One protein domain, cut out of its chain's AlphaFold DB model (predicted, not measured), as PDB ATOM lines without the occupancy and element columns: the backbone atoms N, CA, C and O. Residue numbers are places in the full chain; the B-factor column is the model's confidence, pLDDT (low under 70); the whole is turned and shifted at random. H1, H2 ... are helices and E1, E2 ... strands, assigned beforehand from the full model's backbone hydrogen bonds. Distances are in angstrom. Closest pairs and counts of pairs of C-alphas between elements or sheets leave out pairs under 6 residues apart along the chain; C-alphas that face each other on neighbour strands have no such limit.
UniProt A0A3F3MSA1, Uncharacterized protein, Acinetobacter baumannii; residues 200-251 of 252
ATOM      1  N   HIS A 200      36.933 -22.523 -22.363       92.31
ATOM      2  CA  HIS A 200      37.806 -22.416 -21.203       92.31
ATOM      3  C   HIS A 200      37.534 -21.105 -20.474       92.31
ATOM      4  O   HIS A 200      37.597 -20.031 -21.072       92.31
ATOM      5  N   VAL A 201      37.288 -21.211 -19.175       92.88
ATOM      6  CA  VAL A 201      36.980 -20.092 -18.287       92.88
ATOM      7  C   VAL A 201      37.843 -20.147 -17.035       92.88
ATOM      8  O   VAL A 201      38.535 -21.135 -16.778       92.88
ATOM      9  N   TYR A 202      37.788 -19.089 -16.236       93.62
ATOM     10  CA  TYR A 202      38.420 -19.030 -14.929       93.62
ATOM     11  C   TYR A 202      37.368 -18.898 -13.832       93.62
ATOM     12  O   TYR A 202      36.447 -18.089 -13.937       93.62
ATOM     13  N   ILE A 203      37.524 -19.696 -12.776       93.06
ATOM     14  CA  ILE A 203      36.642 -19.715 -11.605       93.06
ATOM     15  C   ILE A 203      37.470 -19.688 -10.321       93.06
ATOM     16  O   ILE A 203      38.629 -20.110 -10.314       93.06
ATOM     17  N   LEU A 204      36.862 -19.214  -9.232       92.56
ATOM     18  CA  LEU A 204      37.455 -19.285  -7.897       92.56
ATOM     19  C   LEU A 204      37.596 -20.747  -7.448       92.56
ATOM     20  O   LEU A 204      36.710 -21.565  -7.697       92.56
ATOM     21  N   ASP A 205      38.713 -21.056  -6.792       89.44
ATOM     22  CA  ASP A 205      39.038 -22.396  -6.294       89.44
ATOM     23  C   ASP A 205      39.806 -22.278  -4.975       89.44
ATOM     24  O   ASP A 205      40.937 -21.786  -4.932       89.44
ATOM     25  N   ASP A 206      39.172 -22.713  -3.892       82.81
ATOM     26  CA  ASP A 206      39.732 -22.715  -2.543       82.81
ATOM     27  C   ASP A 206      40.747 -23.848  -2.312       82.81
ATOM     28  O   ASP A 206      41.533 -23.789  -1.365       82.81
ATOM     29  N   GLY A 207      40.801 -24.836  -3.209       83.94
ATOM     30  CA  GLY A 207      41.805 -25.897  -3.228       83.94
ATOM     31  C   GLY A 207      43.132 -25.490  -3.875       83.94
ATOM     32  O   GLY A 207      44.094 -26.266  -3.841       83.94
ATOM     33  N   LYS A 208      43.225 -24.291  -4.469       85.50
ATOM     34  CA  LYS A 208      44.445 -23.783  -5.109       85.50
ATOM     35  C   LYS A 208      45.087 -22.660  -4.305       85.50
ATOM     36  O   LYS A 208      44.427 -21.751  -3.812       85.50
ATOM     37  N   THR A 209      46.417 -22.673  -4.227       82.12
ATOM     38  CA  THR A 209      47.191 -21.641  -3.514       82.12
ATOM     39  C   THR A 209      47.054 -20.257  -4.148       82.12
ATOM     40  O   THR A 209      47.089 -19.239  -3.456       82.12
ATOM     41  N   ASP A 210      46.896 -20.208  -5.468       86.06
ATOM     42  CA  ASP A 210      46.652 -18.978  -6.218       86.06
ATOM     43  C   ASP A 210      45.186 -18.517  -6.149       86.06
ATOM     44  O   ASP A 210      44.950 -17.346  -6.434       86.06
ATOM     45  N   GLY A 211      44.259 -19.347  -5.652       88.25
ATOM     46  CA  GLY A 211      42.858 -19.017  -5.367       88.25
ATOM     47  C   GLY A 211      41.905 -19.143  -6.558       88.25
ATOM     48  O   GLY A 211      40.743 -18.742  -6.452       88.25
ATOM     49  N   TYR A 212      42.374 -19.653  -7.698       93.19
ATOM     50  CA  TYR A 212      41.555 -19.838  -8.893       93.19
ATOM     51  C   TYR A 212      42.035 -21.018  -9.737       93.19
ATOM     52  O   TYR A 212      43.148 -21.514  -9.587       93.19
ATOM     53  N   ARG A 213      41.203 -21.461 -10.680       93.50
ATOM     54  CA  ARG A 213      41.614 -22.445 -11.687       93.50
ATOM     55  C   ARG A 213      41.064 -22.128 -13.064       93.50
ATOM     56  O   ARG A 213      39.995 -21.534 -13.201       93.50
ATOM     57  N   ARG A 214      41.774 -22.616 -14.082       93.75
ATOM     58  CA  ARG A 214      41.234 -22.746 -15.435       93.75
ATOM     59  C   ARG A 214      40.303 -23.957 -15.482       93.75
ATOM     60  O   ARG A 214      40.699 -25.054 -15.085       93.75
ATOM     61  N   TYR A 215      39.091 -23.755 -15.969       91.25
ATOM     62  CA  TYR A 215      38.030 -24.750 -16.030       91.25
ATOM     63  C   TYR A 215      37.528 -24.896 -17.468       91.25
ATOM     64  O   TYR A 215      37.440 -23.906 -18.191       91.25
ATOM     65  N   SER A 216      37.240 -26.128 -17.886       91.44
ATOM     66  CA  SER A 216      36.564 -26.395 -19.157       91.44
ATOM     67  C   SER A 216      35.072 -26.404 -18.870       91.44
ATOM     68  O   SER A 216      34.596 -27.345 -18.245       91.44
ATOM     69  N   TYR A 217      34.383 -25.333 -19.247       87.88
ATOM     70  CA  TYR A 217      32.953 -25.177 -19.027       87.88
ATOM     71  C   TYR A 217      32.177 -25.846 -20.157       87.88
ATOM     72  O   TYR A 217      32.415 -25.538 -21.327       87.88
ATOM     73  N   GLU A 218      31.244 -26.721 -19.798       89.44
ATOM     74  CA  GLU A 218      30.328 -27.395 -20.716       89.44
ATOM     75  C   GLU A 218      28.904 -26.871 -20.501       89.44
ATOM     76  O   GLU A 218      28.289 -27.091 -19.460       89.44
ATOM     77  N   VAL A 219      28.318 -26.218 -21.501       82.38
ATOM     78  CA  VAL A 219      27.022 -25.525 -21.386       82.38
ATOM     79  C   VAL A 219      25.883 -26.470 -21.025       82.38
ATOM     80  O   VAL A 219      24.918 -26.061 -20.388       82.38
ATOM     81  N   HIS A 220      25.956 -27.737 -21.417       80.62
ATOM     82  CA  HIS A 220      24.931 -28.720 -21.067       80.62
ATOM     83  C   HIS A 220      25.212 -29.438 -19.742       80.62
ATOM     84  O   HIS A 220      24.259 -29.849 -19.081       80.62
ATOM     85  N   GLY A 221      26.485 -29.579 -19.360       81.44
ATOM     86  CA  GLY A 221      26.907 -30.290 -18.150       81.44
ATOM     87  C   GLY A 221      26.963 -29.404 -16.905       81.44
ATOM     88  O   GLY A 221      26.596 -29.840 -15.818       81.44
ATOM     89  N   ASP A 222      27.368 -28.147 -17.070       82.88
ATOM     90  CA  ASP A 222      27.602 -27.193 -15.985       82.88
ATOM     91  C   ASP A 222      26.441 -26.221 -15.753       82.88
ATOM     92  O   ASP A 222      26.434 -25.468 -14.775       82.88
ATOM     93  N   LYS A 223      25.430 -26.228 -16.627       70.75
ATOM     94  CA  LYS A 223      24.246 -25.373 -16.493       70.75
ATOM     95  C   LYS A 223      23.416 -25.798 -15.285       70.75
ATOM     96  O   LYS A 223      22.667 -26.767 -15.328       70.75
ATOM     97  N   GLY A 224      23.553 -25.026 -14.209       68.56
ATOM     98  CA  GLY A 224      22.949 -25.286 -12.899       68.56
ATOM     99  C   GLY A 224      23.964 -25.350 -11.757       68.56
ATOM    100  O   GLY A 224      23.563 -25.303 -10.595       68.56
ATOM    101  N   ASN A 225      25.263 -25.399 -12.060       78.06
ATOM    102  CA  ASN A 225      26.309 -25.298 -11.050       78.06
ATOM    103  C   ASN A 225      26.344 -23.883 -10.454       78.06
ATOM    104  O   ASN A 225      26.329 -22.877 -11.163       78.06
ATOM    105  N   THR A 226      26.422 -23.802  -9.128       76.75
ATOM    106  CA  THR A 226      26.498 -22.541  -8.379       76.75
ATOM    107  C   THR A 226      27.938 -22.042  -8.308       76.75
ATOM    108  O   THR A 226      28.572 -22.078  -7.252       76.75
ATOM    109  N   PHE A 227      28.482 -21.597  -9.440       84.12
ATOM    110  CA  PHE A 227      29.745 -20.863  -9.442       84.12
ATOM    111  C   PHE A 227      29.534 -19.472  -8.832       84.12
ATOM    112  O   PHE A 227      28.576 -18.780  -9.167       84.12
ATOM    113  N   ILE A 228      30.449 -19.041  -7.957       86.12
ATOM    114  CA  ILE A 228      30.439 -17.685  -7.370       86.12
ATOM    115  C   ILE A 228      30.589 -16.616  -8.469       86.12
ATOM    116  O   ILE A 228      30.032 -15.525  -8.376       86.12
ATOM    117  N   GLY A 229      31.337 -16.947  -9.520       88.94
ATOM    118  CA  GLY A 229      31.512 -16.145 -10.720       88.94
ATOM    119  C   GLY A 229      32.378 -16.889 -11.734       88.94
ATOM    120  O   GLY A 229      33.138 -17.792 -11.371       88.94
ATOM    121  N   ILE A 230      32.235 -16.512 -13.002       91.94
ATOM    122  CA  ILE A 230      32.996 -17.049 -14.129       91.94
ATOM    123  C   ILE A 230      33.600 -15.866 -14.886       91.94
ATOM    124  O   ILE A 230      32.893 -14.911 -15.220       91.94
ATOM    125  N   TRP A 231      34.903 -15.933 -15.154       94.75
ATOM    126  CA  TRP A 231      35.658 -14.892 -15.851       94.75
ATOM    127  C   TRP A 231      36.336 -15.447 -17.094       94.75
ATOM    128  O   TRP A 231      36.677 -16.631 -17.171       94.75
ATOM    129  N   ARG A 232      36.469 -14.596 -18.114       91.31
ATOM    130  CA  ARG A 232      36.908 -15.012 -19.447       91.31
ATOM    131  C   ARG A 232      38.428 -15.105 -19.512       91.31
ATOM    132  O   ARG A 232      38.959 -15.940 -20.239       91.31
ATOM    133  N   THR A 233      39.119 -14.259 -18.755       92.19
ATOM    134  CA  THR A 233      40.581 -14.133 -18.775       92.19
ATOM    135  C   THR A 233      41.207 -14.401 -17.409       92.19
ATOM    136  O   THR A 233      40.552 -14.304 -16.369       92.19
ATOM    137  N   GLU A 234      42.496 -14.742 -17.413       92.88
ATOM    138  CA  GLU A 234      43.253 -14.971 -16.182       92.88
ATOM    139  C   GLU A 234      43.474 -13.649 -15.420       92.88
ATOM    140  O   GLU A 234      43.516 -13.606 -14.193       92.88
ATOM    141  N   GLU A 235      43.593 -12.543 -16.150       91.31
ATOM    142  CA  GLU A 235      43.771 -11.200 -15.609       91.31
ATOM    143  C   GLU A 235      42.546 -10.745 -14.806       91.31
ATOM    144  O   GLU A 235      42.704 -10.190 -13.718       91.31
ATOM    145  N   GLU A 236      41.333 -11.016 -15.301       92.50
ATOM    146  CA  GLU A 236      40.084 -10.685 -14.605       92.50
ATOM    147  C   GLU A 236      39.977 -11.415 -13.259       92.50
ATOM    148  O   GLU A 236      39.726 -10.787 -12.229       92.50
ATOM    149  N   ILE A 237      40.227 -12.729 -13.233       93.00
ATOM    150  CA  ILE A 237      40.152 -13.510 -11.991       93.00
ATOM    151  C   ILE A 237      41.270 -13.136 -11.008       93.00
ATOM    152  O   ILE A 237      41.033 -13.097  -9.799       93.00
ATOM    153  N   LYS A 238      42.474 -12.793 -11.493       91.94
ATOM    154  CA  LYS A 238      43.578 -12.316 -10.642       91.94
ATOM    155  C   LYS A 238      43.191 -11.052  -9.884       91.94
ATOM    156  O   LYS A 238      43.446 -10.983  -8.683       91.94
ATOM    157  N   GLN A 239      42.539 -10.096 -10.552       89.12
ATOM    158  CA  GLN A 239      42.039  -8.883  -9.899       89.12
ATOM    159  C   GLN A 239      41.046  -9.231  -8.785       89.12
ATOM    160  O   GLN A 239      41.169  -8.724  -7.672       89.12
ATOM    161  N   VAL A 240      40.110 -10.148  -9.043       89.69
ATOM    162  CA  VAL A 240      39.120 -10.592  -8.049       89.69
ATOM    163  C   VAL A 240      39.795 -11.250  -6.842       89.69
ATOM    164  O   VAL A 240      39.519 -10.872  -5.702       89.69
ATOM    165  N   VAL A 241      40.717 -12.192  -7.063       89.25
ATOM    166  CA  VAL A 241      41.416 -12.892  -5.973       89.25
ATOM    167  C   VAL A 241      42.295 -11.943  -5.161       89.25
ATOM    168  O   VAL A 241      42.344 -12.050  -3.935       89.25
ATOM    169  N   GLU A 242      42.979 -10.997  -5.803       87.44
ATOM    170  CA  GLU A 242      43.781  -9.997  -5.099       87.44
ATOM    171  C   GLU A 242      42.915  -9.147  -4.158       87.44
ATOM    172  O   GLU A 242      43.299  -8.909  -3.010       87.44
ATOM    173  N   GLN A 243      41.720  -8.746  -4.598       81.62
ATOM    174  CA  GLN A 243      40.789  -7.999  -3.754       81.62
ATOM    175  C   GLN A 243      40.241  -8.853  -2.606       81.62
ATOM    176  O   GLN A 243      40.235  -8.399  -1.461       81.62
ATOM    177  N   LEU A 244      39.876 -10.114  -2.861       84.06
ATOM    178  CA  LEU A 244      39.470 -11.047  -1.802       84.06
ATOM    179  C   LEU A 244      40.575 -11.234  -0.751       84.06
ATOM    180  O   LEU A 244      40.296 -11.269   0.449       84.06
ATOM    181  N   ARG A 245      41.843 -11.290  -1.177       82.69
ATOM    182  CA  ARG A 245      42.999 -11.351  -0.270       82.69
ATOM    183  C   ARG A 245      43.162 -10.080   0.555       82.69
ATOM    184  O   ARG A 245      43.438 -10.195   1.746       82.69
ATOM    185  N   LYS A 246      42.965  -8.893  -0.030       75.81
ATOM    186  CA  LYS A 246      42.993  -7.617   0.710       75.81
ATOM    187  C   LYS A 246      41.912  -7.587   1.788       75.81
ATOM    188  O   LYS A 246      42.223  -7.298   2.940       75.81
ATOM    189  N   ILE A 247      40.681  -7.977   1.452       72.31
ATOM    190  CA  ILE A 247      39.569  -8.038   2.416       72.31
ATOM    191  C   ILE A 247      39.889  -9.018   3.555       72.31
ATOM    192  O   ILE A 247      39.690  -8.696   4.722       72.31
ATOM    193  N   ARG A 248      40.446 -10.195   3.239       68.56
ATOM    194  CA  ARG A 248      40.818 -11.193   4.253       68.56
ATOM    195  C   ARG A 248      41.992 -10.745   5.134       68.56
ATOM    196  O   ARG A 248      41.956 -10.982   6.335       68.56
ATOM    197  N   GLY A 249      43.020 -10.125   4.554       56.06
ATOM    198  CA  GLY A 249      44.238  -9.717   5.262       56.06
ATOM    199  C   GLY A 249      44.092  -8.453   6.113       56.06
ATOM    200  O   GLY A 249      44.878  -8.261   7.029       56.06
ATOM    201  N   THR A 250      43.082  -7.618   5.853       45.78
ATOM    202  CA  THR A 250      42.815  -6.408   6.661       45.78
ATOM    203  C   THR A 250      42.108  -6.735   7.990       45.78
ATOM    204  O   THR A 250      42.029  -5.886   8.868       45.78
ATOM    205  N   ASN A 251      41.639  -7.979   8.167       40.22
ATOM    206  CA  ASN A 251      40.969  -8.468   9.381       40.22
ATOM    207  C   ASN A 251      41.897  -9.273  10.326       40.22
ATOM    208  O   ASN A 251      41.393 -10.044  11.144       40.22
TER     209      ASN A 251
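What this domain is: This is residues 200 to 251 of the 252 residues of an uncharacterized protein of Acinetobacter baumannii (UniProt A0A3F3MSA1). A two-stranded hairpin, E1 and E2, has the first half of one helix, H1, packed beside it; loop residues 219 to 226 stick out at one end, residues 246 to 251 at the other. The printed part has 52 residues with two named strands and one named helix, in the order E1, E2, H1 along the chain; the class is mixed, helices and strands, with 27 residues in named elements. The antiparallel sheet E1 - E2 belongs to a rod of 40 by 20 by 15 A, only just loose, close to compact, with radius of gyration of the C-alphas 12.0 A.

Where its parts are: Find C-alpha 200 at (37.806, -22.416, -21.203), where E1, residues 200 to 204, begins. E2 is residues 212 to 217. H1, residues 234 to 249, runs 22.1 A to C-alpha 249 at (44.238, -9.717, 5.262).

How they stand to each other: In the hairpin, at 140 degrees, find N 215 and O 201 2.8 A apart. Residues 202 to 203 pair antiparallel with 230 to 231. The closest C-alphas of E1 and H1, Tyr 202 and Glu 234, are 6.4 A apart; of E2 and H1, Tyr 212 and Ile 237, 7.2 A. In H1 every O i to N i+4 pair is within hydrogen-bond range.

The domain as a whole: The printed part has no cut. E2 to H1 is a long link of 16 residues. Look for pLDDT under 70 at residues 224 and 248 to 251.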